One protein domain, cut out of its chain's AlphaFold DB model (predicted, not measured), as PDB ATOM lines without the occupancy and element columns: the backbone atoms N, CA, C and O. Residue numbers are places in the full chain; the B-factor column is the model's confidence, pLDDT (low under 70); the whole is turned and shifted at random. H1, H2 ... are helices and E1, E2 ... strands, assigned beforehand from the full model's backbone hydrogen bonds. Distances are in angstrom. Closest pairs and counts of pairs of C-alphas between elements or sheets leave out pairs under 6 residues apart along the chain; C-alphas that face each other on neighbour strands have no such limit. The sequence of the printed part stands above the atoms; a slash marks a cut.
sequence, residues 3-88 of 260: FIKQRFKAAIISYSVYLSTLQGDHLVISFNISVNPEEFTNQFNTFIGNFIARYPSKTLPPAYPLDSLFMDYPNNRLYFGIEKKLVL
ATOM      1  N   PHE A   3     266.678 168.840 290.363       78.19
ATOM      2  CA  PHE A   3     265.875 169.422 291.452       78.19
ATOM      3  C   PHE A   3     266.188 170.907 291.690       78.19
ATOM      4  O   PHE A   3     265.290 171.748 291.647       78.19
ATOM      5  N   ILE A   4     267.477 171.228 291.858       75.12
ATOM      6  CA  ILE A   4     267.956 172.598 292.097       75.12
ATOM      7  C   ILE A   4     267.686 173.486 290.877       75.12
ATOM      8  O   ILE A   4     267.228 174.618 291.019       75.12
ATOM      9  N   LYS A   5     267.943 172.974 289.666       70.75
ATOM     10  CA  LYS A   5     267.855 173.769 288.431       70.75
ATOM     11  C   LYS A   5     266.417 174.067 287.986       70.75
ATOM     12  O   LYS A   5     266.207 175.107 287.371       70.75
ATOM     13  N   GLN A   6     265.450 173.185 288.258       67.31
ATOM     14  CA  GLN A   6     264.126 173.250 287.618       67.31
ATOM     15  C   GLN A   6     262.989 173.699 288.538       67.31
ATOM     16  O   GLN A   6     262.128 174.447 288.088       67.31
ATOM     17  N   ARG A   7     262.947 173.252 289.800       62.38
ATOM     18  CA  ARG A   7     261.725 173.385 290.621       62.38
ATOM     19  C   ARG A   7     261.814 174.457 291.708       62.38
ATOM     20  O   ARG A   7     260.792 175.008 292.089       62.38
ATOM     21  N   PHE A   8     263.028 174.788 292.155       66.12
ATOM     22  CA  PHE A   8     263.246 175.651 293.322       66.12
ATOM     23  C   PHE A   8     264.392 176.651 293.177       66.12
ATOM     24  O   PHE A   8     264.889 177.168 294.175       66.12
ATOM     25  N   LYS A   9     264.793 176.984 291.945       68.88
ATOM     26  CA  LYS A   9     265.874 177.953 291.704       68.88
ATOM     27  C   LYS A   9     265.645 179.292 292.430       68.88
ATOM     28  O   LYS A   9     266.606 179.902 292.872       68.88
ATOM     29  N   ALA A  10     264.391 179.728 292.572       73.94
ATOM     30  CA  ALA A  10     264.035 180.958 293.289       73.94
ATOM     31  C   ALA A  10     263.952 180.798 294.823       73.94
ATOM     32  O   ALA A  10     263.975 181.791 295.544       73.94
ATOM     33  N   ALA A  11     263.838 179.563 295.317       83.88
ATOM     34  CA  ALA A  11     263.659 179.251 296.734       83.88
ATOM     35  C   ALA A  11     264.968 178.874 297.441       83.88
ATOM     36  O   ALA A  11     265.072 179.020 298.655       83.88
ATOM     37  N   ILE A  12     265.955 178.368 296.700       87.19
ATOM     38  CA  ILE A  12     267.272 177.999 297.226       87.19
ATOM     39  C   ILE A  12     268.199 179.207 297.076       87.19
ATOM     40  O   ILE A  12     268.563 179.575 295.961       87.19
ATOM     41  N   ILE A  13     268.587 179.804 298.202       86.12
ATOM     42  CA  ILE A  13     269.549 180.913 298.260       86.12
ATOM     43  C   ILE A  13     270.963 180.370 298.029       86.12
ATOM     44  O   ILE A  13     271.716 180.894 297.210       86.12
ATOM     45  N   SER A  14     271.321 179.303 298.743       86.56
ATOM     46  CA  SER A  14     272.584 178.586 298.572       86.56
ATOM     47  C   SER A  14     272.464 177.138 299.027       86.56
ATOM     48  O   SER A  14     271.502 176.751 299.692       86.56
ATOM     49  N   TYR A  15     273.428 176.316 298.627       89.12
ATOM     50  CA  TYR A  15     273.500 174.917 299.017       89.12
ATOM     51  C   TYR A  15     274.950 174.446 299.044       89.12
ATOM     52  O   TYR A  15     275.813 175.025 298.381       89.12
ATOM     53  N   SER A  16     275.197 173.386 299.804       90.38
ATOM     54  CA  SER A  16     276.484 172.704 299.868       90.38
ATOM     55  C   SER A  16     276.284 171.192 299.861       90.38
ATOM     56  O   SER A  16     275.290 170.680 300.384       90.38
ATOM     57  N   VAL A  17     277.220 170.489 299.226       91.44
ATOM     58  CA  VAL A  17     277.260 169.023 299.176       91.44
ATOM     59  C   VAL A  17     278.534 168.547 299.856       91.44
ATOM     60  O   VAL A  17     279.610 169.101 299.621       91.44
ATOM     61  N   TYR A  18     278.386 167.523 300.692       91.88
ATOM     62  CA  TYR A  18     279.474 166.814 301.344       91.88
ATOM     63  C   TYR A  18     279.305 165.315 301.103       91.88
ATOM     64  O   TYR A  18     278.188 164.793 301.145       91.88
ATOM     65  N   LEU A  19     280.421 164.635 300.886       91.12
ATOM     66  CA  LEU A  19     280.529 163.186 300.970       91.12
ATOM     67  C   LEU A  19     280.859 162.823 302.417       91.12
ATOM     68  O   LEU A  19     281.683 163.490 303.045       91.12
ATOM     69  N   SER A  20     280.231 161.784 302.949       88.75
ATOM     70  CA  SER A  20     280.473 161.316 304.312       88.75
ATOM     71  C   SER A  20     280.529 159.797 304.332       88.75
ATOM     72  O   SER A  20     279.786 159.132 303.616       88.75
ATOM     73  N   THR A  21     281.433 159.268 305.149       85.94
ATOM     74  CA  THR A  21     281.572 157.833 305.444       85.94
ATOM     75  C   THR A  21     281.157 157.522 306.887       85.94
ATOM     76  O   THR A  21     281.307 156.398 307.367       85.94
ATOM     77  N   LEU A  22     280.655 158.528 307.618       85.69
ATOM     78  CA  LEU A  22     280.211 158.375 308.997       85.69
ATOM     79  C   LEU A  22     278.960 157.488 309.031       85.69
ATOM     80  O   LEU A  22     277.898 157.911 308.591       85.69
ATOM     81  N   GLN A  23     279.079 156.286 309.601       86.50
ATOM     82  CA  GLN A  23     277.997 155.290 309.607       86.50
ATOM     83  C   GLN A  23     277.544 154.921 308.181       86.50
ATOM     84  O   GLN A  23     276.349 154.888 307.880       86.50
ATOM     85  N   GLY A  24     278.514 154.662 307.304       86.44
ATOM     86  CA  GLY A  24     278.297 154.248 305.921       86.44
ATOM     87  C   GLY A  24     278.369 155.404 304.923       86.44
ATOM     88  O   GLY A  24     278.275 156.580 305.283       86.44
ATOM     89  N   ASP A  25     278.544 155.058 303.649       87.19
ATOM     90  CA  ASP A  25     278.683 156.030 302.564       87.19
ATOM     91  C   ASP A  25     277.366 156.745 302.276       87.19
ATOM     92  O   ASP A  25     276.350 156.128 301.936       87.19
ATOM     93  N   HIS A  26     277.379 158.071 302.376       89.44
ATOM     94  CA  HIS A  26     276.207 158.884 302.095       89.44
ATOM     95  C   HIS A  26     276.558 160.318 301.676       89.44
ATOM     96  O   HIS A  26     277.685 160.800 301.808       89.44
ATOM     97  N   LEU A  27     275.547 161.009 301.148       91.56
ATOM     98  CA  LEU A  27     275.617 162.422 300.790       91.56
ATOM     99  C   LEU A  27     274.940 163.263 301.867       91.56
ATOM    100  O   LEU A  27     273.780 163.027 302.209       91.56
ATOM    101  N   VAL A  28     275.627 164.305 302.322       92.69
ATOM    102  CA  VAL A  28     275.039 165.344 303.166       92.69
ATOM    103  C   VAL A  28     274.819 166.575 302.304       92.69
ATOM    104  O   VAL A  28     275.759 167.165 301.771       92.69
ATOM    105  N   ILE A  29     273.556 166.967 302.160       92.00
ATOM    106  CA  ILE A  29     273.170 168.145 301.386       92.00
ATOM    107  C   ILE A  29     272.558 169.149 302.346       92.00
ATOM    108  O   ILE A  29     271.591 168.846 303.044       92.00
ATOM    109  N   SER A  30     273.124 170.348 302.376       90.81
ATOM    110  CA  SER A  30     272.631 171.434 303.215       90.81
ATOM    111  C   SER A  30     272.107 172.560 302.333       90.81
ATOM    112  O   SER A  30     272.750 172.940 301.356       90.81
ATOM    113  N   PHE A  31     270.928 173.084 302.666       89.19
ATOM    114  CA  PHE A  31     270.264 174.144 301.912       89.19
ATOM    115  C   PHE A  31     270.036 175.371 302.790       89.19
ATOM    116  O   PHE A  31     269.599 175.255 303.933       89.19
ATOM    117  N   ASN A  32     270.273 176.548 302.220       89.00
ATOM    118  CA  ASN A  32     269.759 177.813 302.716       89.00
ATOM    119  C   ASN A  32     268.587 178.219 301.819       89.00
ATOM    120  O   ASN A  32     268.763 178.386 300.609       89.00
ATOM    121  N   ILE A  33     267.394 178.336 302.396       90.62
ATOM    122  CA  ILE A  33     266.142 178.508 301.656       90.62
ATOM    123  C   ILE A  33     265.396 179.766 302.100       90.62
ATOM    124  O   ILE A  33     265.457 180.157 303.262       90.62
ATOM    125  N   SER A  34     264.669 180.381 301.169       90.50
ATOM    126  CA  SER A  34     263.821 181.561 301.405       90.50
ATOM    127  C   SER A  34     262.339 181.221 301.617       90.50
ATOM    128  O   SER A  34     261.530 182.113 301.860       90.50
ATOM    129  N   VAL A  35     261.973 179.942 301.504       88.31
ATOM    130  CA  VAL A  35     260.593 179.441 301.586       88.31
ATOM    131  C   VAL A  35     260.345 178.677 302.885       88.31
ATOM    132  O   VAL A  35     261.270 178.414 303.653       88.31
ATOM    133  N   ASN A  36     259.088 178.290 303.122       91.00
ATOM    134  CA  ASN A  36     258.718 177.469 304.269       91.00
ATOM    135  C   ASN A  36     259.525 176.140 304.285       91.00
ATOM    136  O   ASN A  36     259.467 175.385 303.308       91.00
ATOM    137  N   PRO A  37     260.259 175.825 305.376       90.44
ATOM    138  CA  PRO A  37     261.096 174.625 305.442       90.44
ATOM    139  C   PRO A  37     260.339 173.301 305.359       90.44
ATOM    140  O   PRO A  37     260.866 172.341 304.800       90.44
ATOM    141  N   GLU A  38     259.122 173.230 305.893       91.44
ATOM    142  CA  GLU A  38     258.303 172.018 305.868       91.44
ATOM    143  C   GLU A  38     257.833 171.713 304.442       91.44
ATOM    144  O   GLU A  38     257.980 170.589 303.956       91.44
ATOM    145  N   GLU A  39     257.360 172.736 303.726       89.69
ATOM    146  CA  GLU A  39     256.974 172.610 302.320       89.69
ATOM    147  C   GLU A  39     258.161 172.162 301.455       89.69
ATOM    148  O   GLU A  39     258.044 171.212 300.671       89.69
ATOM    149  N   PHE A  40     259.321 172.806 301.625       90.12
ATOM    150  CA  PHE A  40     260.542 172.438 300.912       90.12
ATOM    151  C   PHE A  40     260.950 170.987 301.203       90.12
ATOM    152  O   PHE A  40     261.225 170.223 300.276       90.12
ATOM    153  N   THR A  41     260.933 170.594 302.479       90.69
ATOM    154  CA  THR A  41     261.289 169.244 302.939       90.69
ATOM    155  C   THR A  41     260.382 168.188 302.317       90.69
ATOM    156  O   THR A  41     260.879 167.207 301.764       90.69
ATOM    157  N   ASN A  42     259.064 168.400 302.324       90.75
ATOM    158  CA  ASN A  42     258.099 167.461 301.748       90.75
ATOM    159  C   ASN A  42     258.311 167.264 300.240       90.75
ATOM    160  O   ASN A  42     258.274 166.136 299.732       90.75
ATOM    161  N   GLN A  43     258.586 168.349 299.514       88.25
ATOM    162  CA  GLN A  43     258.836 168.279 298.076       88.25
ATOM    163  C   GLN A  43     260.194 167.643 297.751       88.25
ATOM    164  O   GLN A  43     260.272 166.818 296.836       88.25
ATOM    165  N   PHE A  44     261.246 167.972 298.506       90.81
ATOM    166  CA  PHE A  44     262.557 167.337 298.363       90.81
ATOM    167  C   PHE A  44     262.488 165.839 298.668       90.81
ATOM    168  O   PHE A  44     262.970 165.035 297.870       90.81
ATOM    169  N   ASN A  45     261.810 165.457 299.755       92.31
ATOM    170  CA  ASN A  45     261.591 164.063 300.133       92.31
ATOM    171  C   ASN A  45     260.866 163.285 299.031       92.31
ATOM    172  O   ASN A  45     261.288 162.193 298.664       92.31
ATOM    173  N   THR A  46     259.824 163.871 298.438       91.94
ATOM    174  CA  THR A  46     259.105 163.246 297.318       91.94
ATOM    175  C   THR A  46     260.018 163.051 296.106       91.94
ATOM    176  O   THR A  46     260.047 161.977 295.506       91.94
ATOM    177  N   PHE A  47     260.790 164.076 295.735       91.38
ATOM    178  CA  PHE A  47     261.672 164.011 294.571       91.38
ATOM    179  C   PHE A  47     262.801 162.987 294.752       91.38
ATOM    180  O   PHE A  47     262.998 162.127 293.891       91.38
ATOM    181  N   ILE A  48     263.531 163.068 295.865       91.75
ATOM    182  CA  ILE A  48     264.652 162.170 296.162       91.75
ATOM    183  C   ILE A  48     264.154 160.756 296.448       91.75
ATOM    184  O   ILE A  48     264.759 159.803 295.967       91.75
ATOM    185  N   GLY A  49     263.021 160.603 297.134       92.31
ATOM    186  CA  GLY A  49     262.387 159.303 297.347       92.31
ATOM    187  C   GLY A  49     262.080 158.593 296.029       92.31
ATOM    188  O   GLY A  49     262.425 157.424 295.870       92.31
ATOM    189  N   ASN A  50     261.534 159.310 295.041       93.50
ATOM    190  CA  ASN A  50     261.303 158.760 293.701       93.50
ATOM    191  C   ASN A  50     262.608 158.388 292.979       93.50
ATOM    192  O   ASN A  50     262.655 157.377 292.279       93.50
ATOM    193  N   PHE A  51     263.666 159.190 293.137       91.88
ATOM    194  CA  PHE A  51     264.981 158.884 292.572       91.88
ATOM    195  C   PHE A  51     265.567 157.600 293.178       91.88
ATOM    196  O   PHE A  51     265.907 156.686 292.431       91.88
ATOM    197  N   ILE A  52     265.605 157.503 294.510       93.19
ATOM    198  CA  ILE A  52     266.126 156.341 295.243       93.19
ATOM    199  C   ILE A  52     265.310 155.082 294.921       93.19
ATOM    200  O   ILE A  52     265.881 154.016 294.718       93.19
ATOM    201  N   ALA A  53     263.982 155.189 294.828       93.38
ATOM    202  CA  ALA A  53     263.129 154.051 294.482       93.38
ATOM    203  C   ALA A  53     263.396 153.524 293.062       93.38
ATOM    204  O   ALA A  53     263.289 152.323 292.817       93.38
ATOM    205  N   ARG A  54     263.737 154.414 292.122       94.75
ATOM    206  CA  ARG A  54     264.026 154.054 290.728       94.75
ATOM    207  C   ARG A  54     265.455 153.551 290.526       94.75
ATOM    208  O   ARG A  54     265.672 152.699 289.668       94.75
ATOM    209  N   TYR A  55     266.403 154.077 291.293       91.25
ATOM    210  CA  TYR A  55     267.826 153.757 291.200       91.25
ATOM    211  C   TYR A  55     268.394 153.421 292.587       91.25
ATOM    212  O   TYR A  55     269.224 154.170 293.107       91.25
ATOM    213  N   PRO A  56     267.938 152.328 293.224       91.75
ATOM    214  CA  PRO A  56     268.429 151.965 294.543       91.75
ATOM    215  C   PRO A  56     269.888 151.508 294.460       91.75
ATOM    216  O   PRO A  56     270.267 150.739 293.571       91.75
ATOM    217  N   SER A  57     270.690 151.928 295.434       89.06
ATOM    218  CA  SER A  57     272.001 151.343 295.685       89.06
ATOM    219  C   SER A  57     271.854 149.848 295.976       89.06
ATOM    220  O   SER A  57     270.960 149.427 296.717       89.06
ATOM    221  N   LYS A  58     272.755 149.053 295.392       88.31
ATOM    222  CA  LYS A  58     272.822 147.596 295.563       88.31
ATOM    223  C   LYS A  58     273.670 147.172 296.763       88.31
ATOM    224  O   LYS A  58     273.805 145.971 296.985       88.31
ATOM    225  N   THR A  59     274.253 148.121 297.503       81.50
ATOM    226  CA  THR A  59     275.100 147.817 298.662       81.50
ATOM    227  C   THR A  59     274.339 146.930 299.639       81.50
ATOM    228  O   THR A  59     273.215 147.249 300.050       81.50
ATOM    229  N   LEU A  60     274.946 145.787 299.946       72.75
ATOM    230  CA  LEU A  60     274.379 144.782 300.828       72.75
ATOM    231  C   LEU A  60     274.363 145.291 302.277       72.75
ATOM    232  O   LEU A  60     275.171 146.149 302.632       72.75
ATOM    233  N   PRO A  61     273.462 144.766 303.123       70.50
ATOM    234  CA  PRO A  61     273.518 145.020 304.556       70.50
ATOM    235  C   PRO A  61     274.895 144.632 305.117       70.50
ATOM    236  O   PRO A  61     275.487 143.666 304.620       70.50
ATOM    237  N   PRO A  62     275.391 145.330 306.151       71.19
ATOM    238  CA  PRO A  62     276.674 145.000 306.754       71.19
ATOM    239  C   PRO A  62     276.667 143.559 307.286       71.19
ATOM    240  O   PRO A  62     275.671 143.086 307.842       71.19
ATOM    241  N   ALA A  63     277.778 142.850 307.086       70.69
ATOM    242  CA  ALA A  63     277.972 141.516 307.640       70.69
ATOM    243  C   ALA A  63     278.246 141.612 309.149       70.69
ATOM    244  O   ALA A  63     278.878 142.556 309.611       70.69
ATOM    245  N   TYR A  64     277.763 140.634 309.916       73.19
ATOM    246  CA  TYR A  64     278.039 140.542 311.350       73.19
ATOM    247  C   TYR A  64     279.214 139.587 311.618       73.19
ATOM    248  O   TYR A  64     279.280 138.535 310.976       73.19
ATOM    249  N   PRO A  65     280.082 139.879 312.609       76.75
ATOM    250  CA  PRO A  65     280.065 141.053 313.491       76.75
ATOM    251  C   PRO A  65     280.485 142.346 312.771       76.75
ATOM    252  O   PRO A  65     281.184 142.292 311.770       76.75
ATOM    253  N   LEU A  66     280.038 143.496 313.284       77.69
ATOM    254  CA  LEU A  66     280.403 144.805 312.734       77.69
ATOM    255  C   LEU A  66     281.849 145.156 313.103       77.69
ATOM    256  O   LEU A  66     282.258 144.939 314.245       77.69
ATOM    257  N   ASP A  67     282.573 145.775 312.171       71.81
ATOM    258  CA  ASP A  67     283.936 146.282 312.399       71.81
ATOM    259  C   ASP A  67     283.964 147.620 313.166       71.81
ATOM    260  O   ASP A  67     285.021 148.087 313.592       71.81
ATOM    261  N   SER A  68     282.805 148.256 313.364       75.88
ATOM    262  CA  SER A  68     282.664 149.565 314.003       75.88
ATOM    263  C   SER A  68     281.718 149.529 315.213       75.88
ATOM    264  O   SER A  68     280.904 148.622 315.385       75.88
ATOM    265  N   LEU A  69     281.825 150.548 316.077       80.12
ATOM    266  CA  LEU A  69     280.991 150.686 317.281       80.12
ATOM    267  C   LEU A  69     279.516 150.983 316.956       80.12
ATOM    268  O   LEU A  69     278.635 150.706 317.769       80.12
ATOM    269  N   PHE A  70     279.244 151.566 315.787       83.19
ATOM    270  CA  PHE A  70     277.920 152.032 315.392       83.19
ATOM    271  C   PHE A  70     277.479 151.364 314.100       83.19
ATOM    272  O   PHE A  70     278.251 151.249 313.158       83.19
ATOM    273  N   MET A  71     276.206 150.985 314.038       84.56
ATOM    274  CA  MET A  71     275.606 150.534 312.790       84.56
ATOM    275  C   MET A  71     275.595 151.652 311.750       84.56
ATOM    276  O   MET A  71     275.338 152.814 312.083       84.56
ATOM    277  N   ASP A  72     275.786 151.256 310.496       86.62
ATOM    278  CA  ASP A  72     275.576 152.129 309.353       86.62
ATOM    279  C   ASP A  72     274.117 152.580 309.259       86.62
ATOM    280  O   ASP A  72     273.183 151.886 309.694       86.62
ATOM    281  N   TYR A  73     273.910 153.746 308.654       87.81
ATOM    282  CA  TYR A  73     272.579 154.176 308.277       87.81
ATOM    283  C   TYR A  73     271.965 153.175 307.290       87.81
ATOM    284  O   TYR A  73     272.646 152.664 306.400       87.81
ATOM    285  N   PRO A  74     270.656 152.897 307.402       88.38
ATOM    286  CA  PRO A  74     269.988 152.038 306.442       88.38
ATOM    287  C   PRO A  74     270.152 152.564 305.009       88.38
ATOM    288  O   PRO A  74     269.822 153.715 304.716       88.38
ATOM    289  N   ASN A  75     270.621 151.692 304.112       90.00
ATOM    290  CA  ASN A  75     270.816 152.015 302.701       90.00
ATOM    291  C   ASN A  75     269.498 152.487 302.048       90.00
ATOM    292  O   ASN A  75     268.405 152.053 302.431       90.00
ATOM    293  N   ASN A  76     269.590 153.342 301.024       91.19
ATOM    294  CA  ASN A  76     268.440 153.857 300.268       91.19
ATOM    295  C   ASN A  76     267.411 154.599 301.146       91.19
ATOM    296  O   ASN A  76     266.191 154.406 301.022       91.19
ATOM    297  N   ARG A  77     267.899 155.448 302.058       91.44
ATOM    298  CA  ARG A  77     267.079 156.297 302.931       91.44
ATOM    299  C   ARG A  77     267.507 157.754 302.876       91.44
ATOM    300  O   ARG A  77     268.647 158.079 302.570       91.44
ATOM    301  N   LEU A  78     266.548 158.618 303.191       92.31
ATOM    302  CA  LEU A  78     266.746 160.048 303.355       92.31
ATOM    303  C   LEU A  78     266.429 160.418 304.800       92.31
ATOM    304  O   LEU A  78     265.378 160.048 305.324       92.31
ATOM    305  N   TYR A  79     267.329 161.176 305.412       91.62
ATOM    306  CA  TYR A  79     267.174 161.692 306.761       91.62
ATOM    307  C   TYR A  79     267.361 163.206 306.770       91.62
ATOM    308  O   TYR A  79     268.135 163.752 305.986       91.62
ATOM    309  N   PHE A  80     266.662 163.881 307.679       90.88
ATOM    310  CA  PHE A  80     266.725 165.331 307.833       90.88
ATOM    311  C   PHE A  80     267.264 165.692 309.214       90.88
ATOM    312  O   PHE A  80     266.880 165.089 310.214       90.88
ATOM    313  N   GLY A  81     268.143 166.695 309.270       85.69
ATOM    314  CA  GLY A  81     268.600 167.297 310.526       85.69
ATOM    315  C   GLY A  81     269.553 166.452 311.379       85.69
ATOM    316  O   GLY A  81     269.823 166.850 312.510       85.69
ATOM    317  N   ILE A  82     270.059 165.328 310.860       85.81
ATOM    318  CA  ILE A  82     271.039 164.483 311.561       85.81
ATOM    319  C   ILE A  82     272.409 165.165 311.581       85.81
ATOM    320  O   ILE A  82     272.957 165.438 312.646       85.81
ATOM    321  N   GLU A  83     272.934 165.498 310.402       83.69
ATOM    322  CA  GLU A  83     274.200 166.211 310.267       83.69
ATOM    323  C   GLU A  83     273.965 167.700 310.023       83.69
ATOM    324  O   GLU A  83     273.191 168.098 309.148       83.69
ATOM    325  N   LYS A  84     274.655 168.541 310.797       81.56
ATOM    326  CA  LYS A  84     274.640 169.996 310.625       81.56
ATOM    327  C   LYS A  84     275.947 170.429 309.980       81.56
ATOM    328  O   LYS A  84     276.972 170.510 310.652       81.56
ATOM    329  N   LYS A  85     275.898 170.725 308.683       83.56
ATOM    330  CA  LYS A  85     277.001 171.355 307.950       83.56
ATOM    331  C   LYS A  85     276.669 172.817 307.678       83.56
ATOM    332  O   LYS A  85     275.506 173.197 307.540       83.56
ATOM    333  N   LEU A  86     277.699 173.657 307.645       73.62
ATOM    334  CA  LEU A  86     277.543 175.078 307.359       73.62
ATOM    335  C   LEU A  86     277.154 175.266 305.886       73.62
ATOM    336  O   LEU A  86     277.828 174.769 304.985       73.62
ATOM    337  N   VAL A  87     276.082 176.019 305.636       70.88
ATOM    338  CA  VAL A  87     275.776 176.528 304.296       70.88
ATOM    339  C   VAL A  87     276.328 177.936 304.209       70.88
ATOM    340  O   VAL A  87     275.834 178.849 304.868       70.88
ATOM    341  N   LEU A  88     277.366 178.110 303.402       71.12
ATOM    342  CA  LEU A  88     277.956 179.419 303.162       71.12
ATOM    343  C   LEU A  88     277.280 180.096 301.954       71.12
ATOM    344  O   LEU A  88     276.656 179.418 301.127       71.12
TER     345      LEU A  88
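What this domain is: This is residues 3 to 88 of the 260 residues of an uncharacterized protein of Sphingobacteriaceae bacterium (UniProt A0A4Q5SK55). A two-stranded hairpin, E1 and E2, and one long helix, H2, that folds back beside it make the regular part, with H2 leaning away from the strands as it runs on. The rest is mostly one long stretch with no named element, residues 55 to 88, which swings out in a wide loop past the hairpin's turn, reaching Pro 65, and then folds back toward the hairpin, crossing E2 near residue 80; its C-alphas lie 5 to 27 A from the mean of all C-alphas. The printed part has 86 residues with two named helices and two named strands, in the order H1, E1, E2, H2, and the sheet, in the order E1 - E2, is antiparallel. The class is mixed, helices and strands, with under half of the residues in named elements. The whole is elongated, spanning 47 by 29 by 19 A, and only just loose, close to compact, with a radius of gyration of the C-alphas of 14.8 A.

How they stand to each other: The printed part begins with H1, residues 3 to 6, and a tight link of 5 residues joins it to E1, residues 12 to 20. The closest C-alphas of H1 and E1 are those of Ile 4 and Ile 12, 7.5 A apart. A tight link of 5 residues joins E1 to E2, residues 26 to 33, and the two form a hairpin. They are antiparallel, with 164 degrees between their directions, and C-alphas 15 and 31 face each other at 4.4 A. N 16 and O 30, at 2.9 A, and N 32 and O 14, at 2.8 A, are within hydrogen-bond range. A tight link of 3 residues joins E2 to H2, residues 37 to 54. H1 and H2 are close but not clearly touching; their closest C-alphas, those of Phe 3 and Phe 47, are 7.5 A apart. H1 and E2 are apart, and E1 and H2 are apart. In H2 every O i to N i+4 pair is within hydrogen-bond range; H1 is too short for such a pair, and its 1 pair of O i and N i+3 is not within range.

Where its parts are: H1 begins at C-alpha 3, at (265.875, 169.422, 291.452), and measures 5.7 A from first to last C-alpha. E1 measures 22.4 A and ends at C-alpha 20, at (280.473, 161.316, 304.312). E2 measures 22.1 A. H2, the longest helix, measures 25.5 A and ends at C-alpha 54, at (264.026, 154.054, 290.728).

The domain as a whole: The C-alphas farthest apart are those of Ala 10 and Pro 65, 47.5 A. The printed part has no cut. The three links between named elements are tight. The mean pLDDT of the printed part is 85.1, and residues 6 to 9 are under 70.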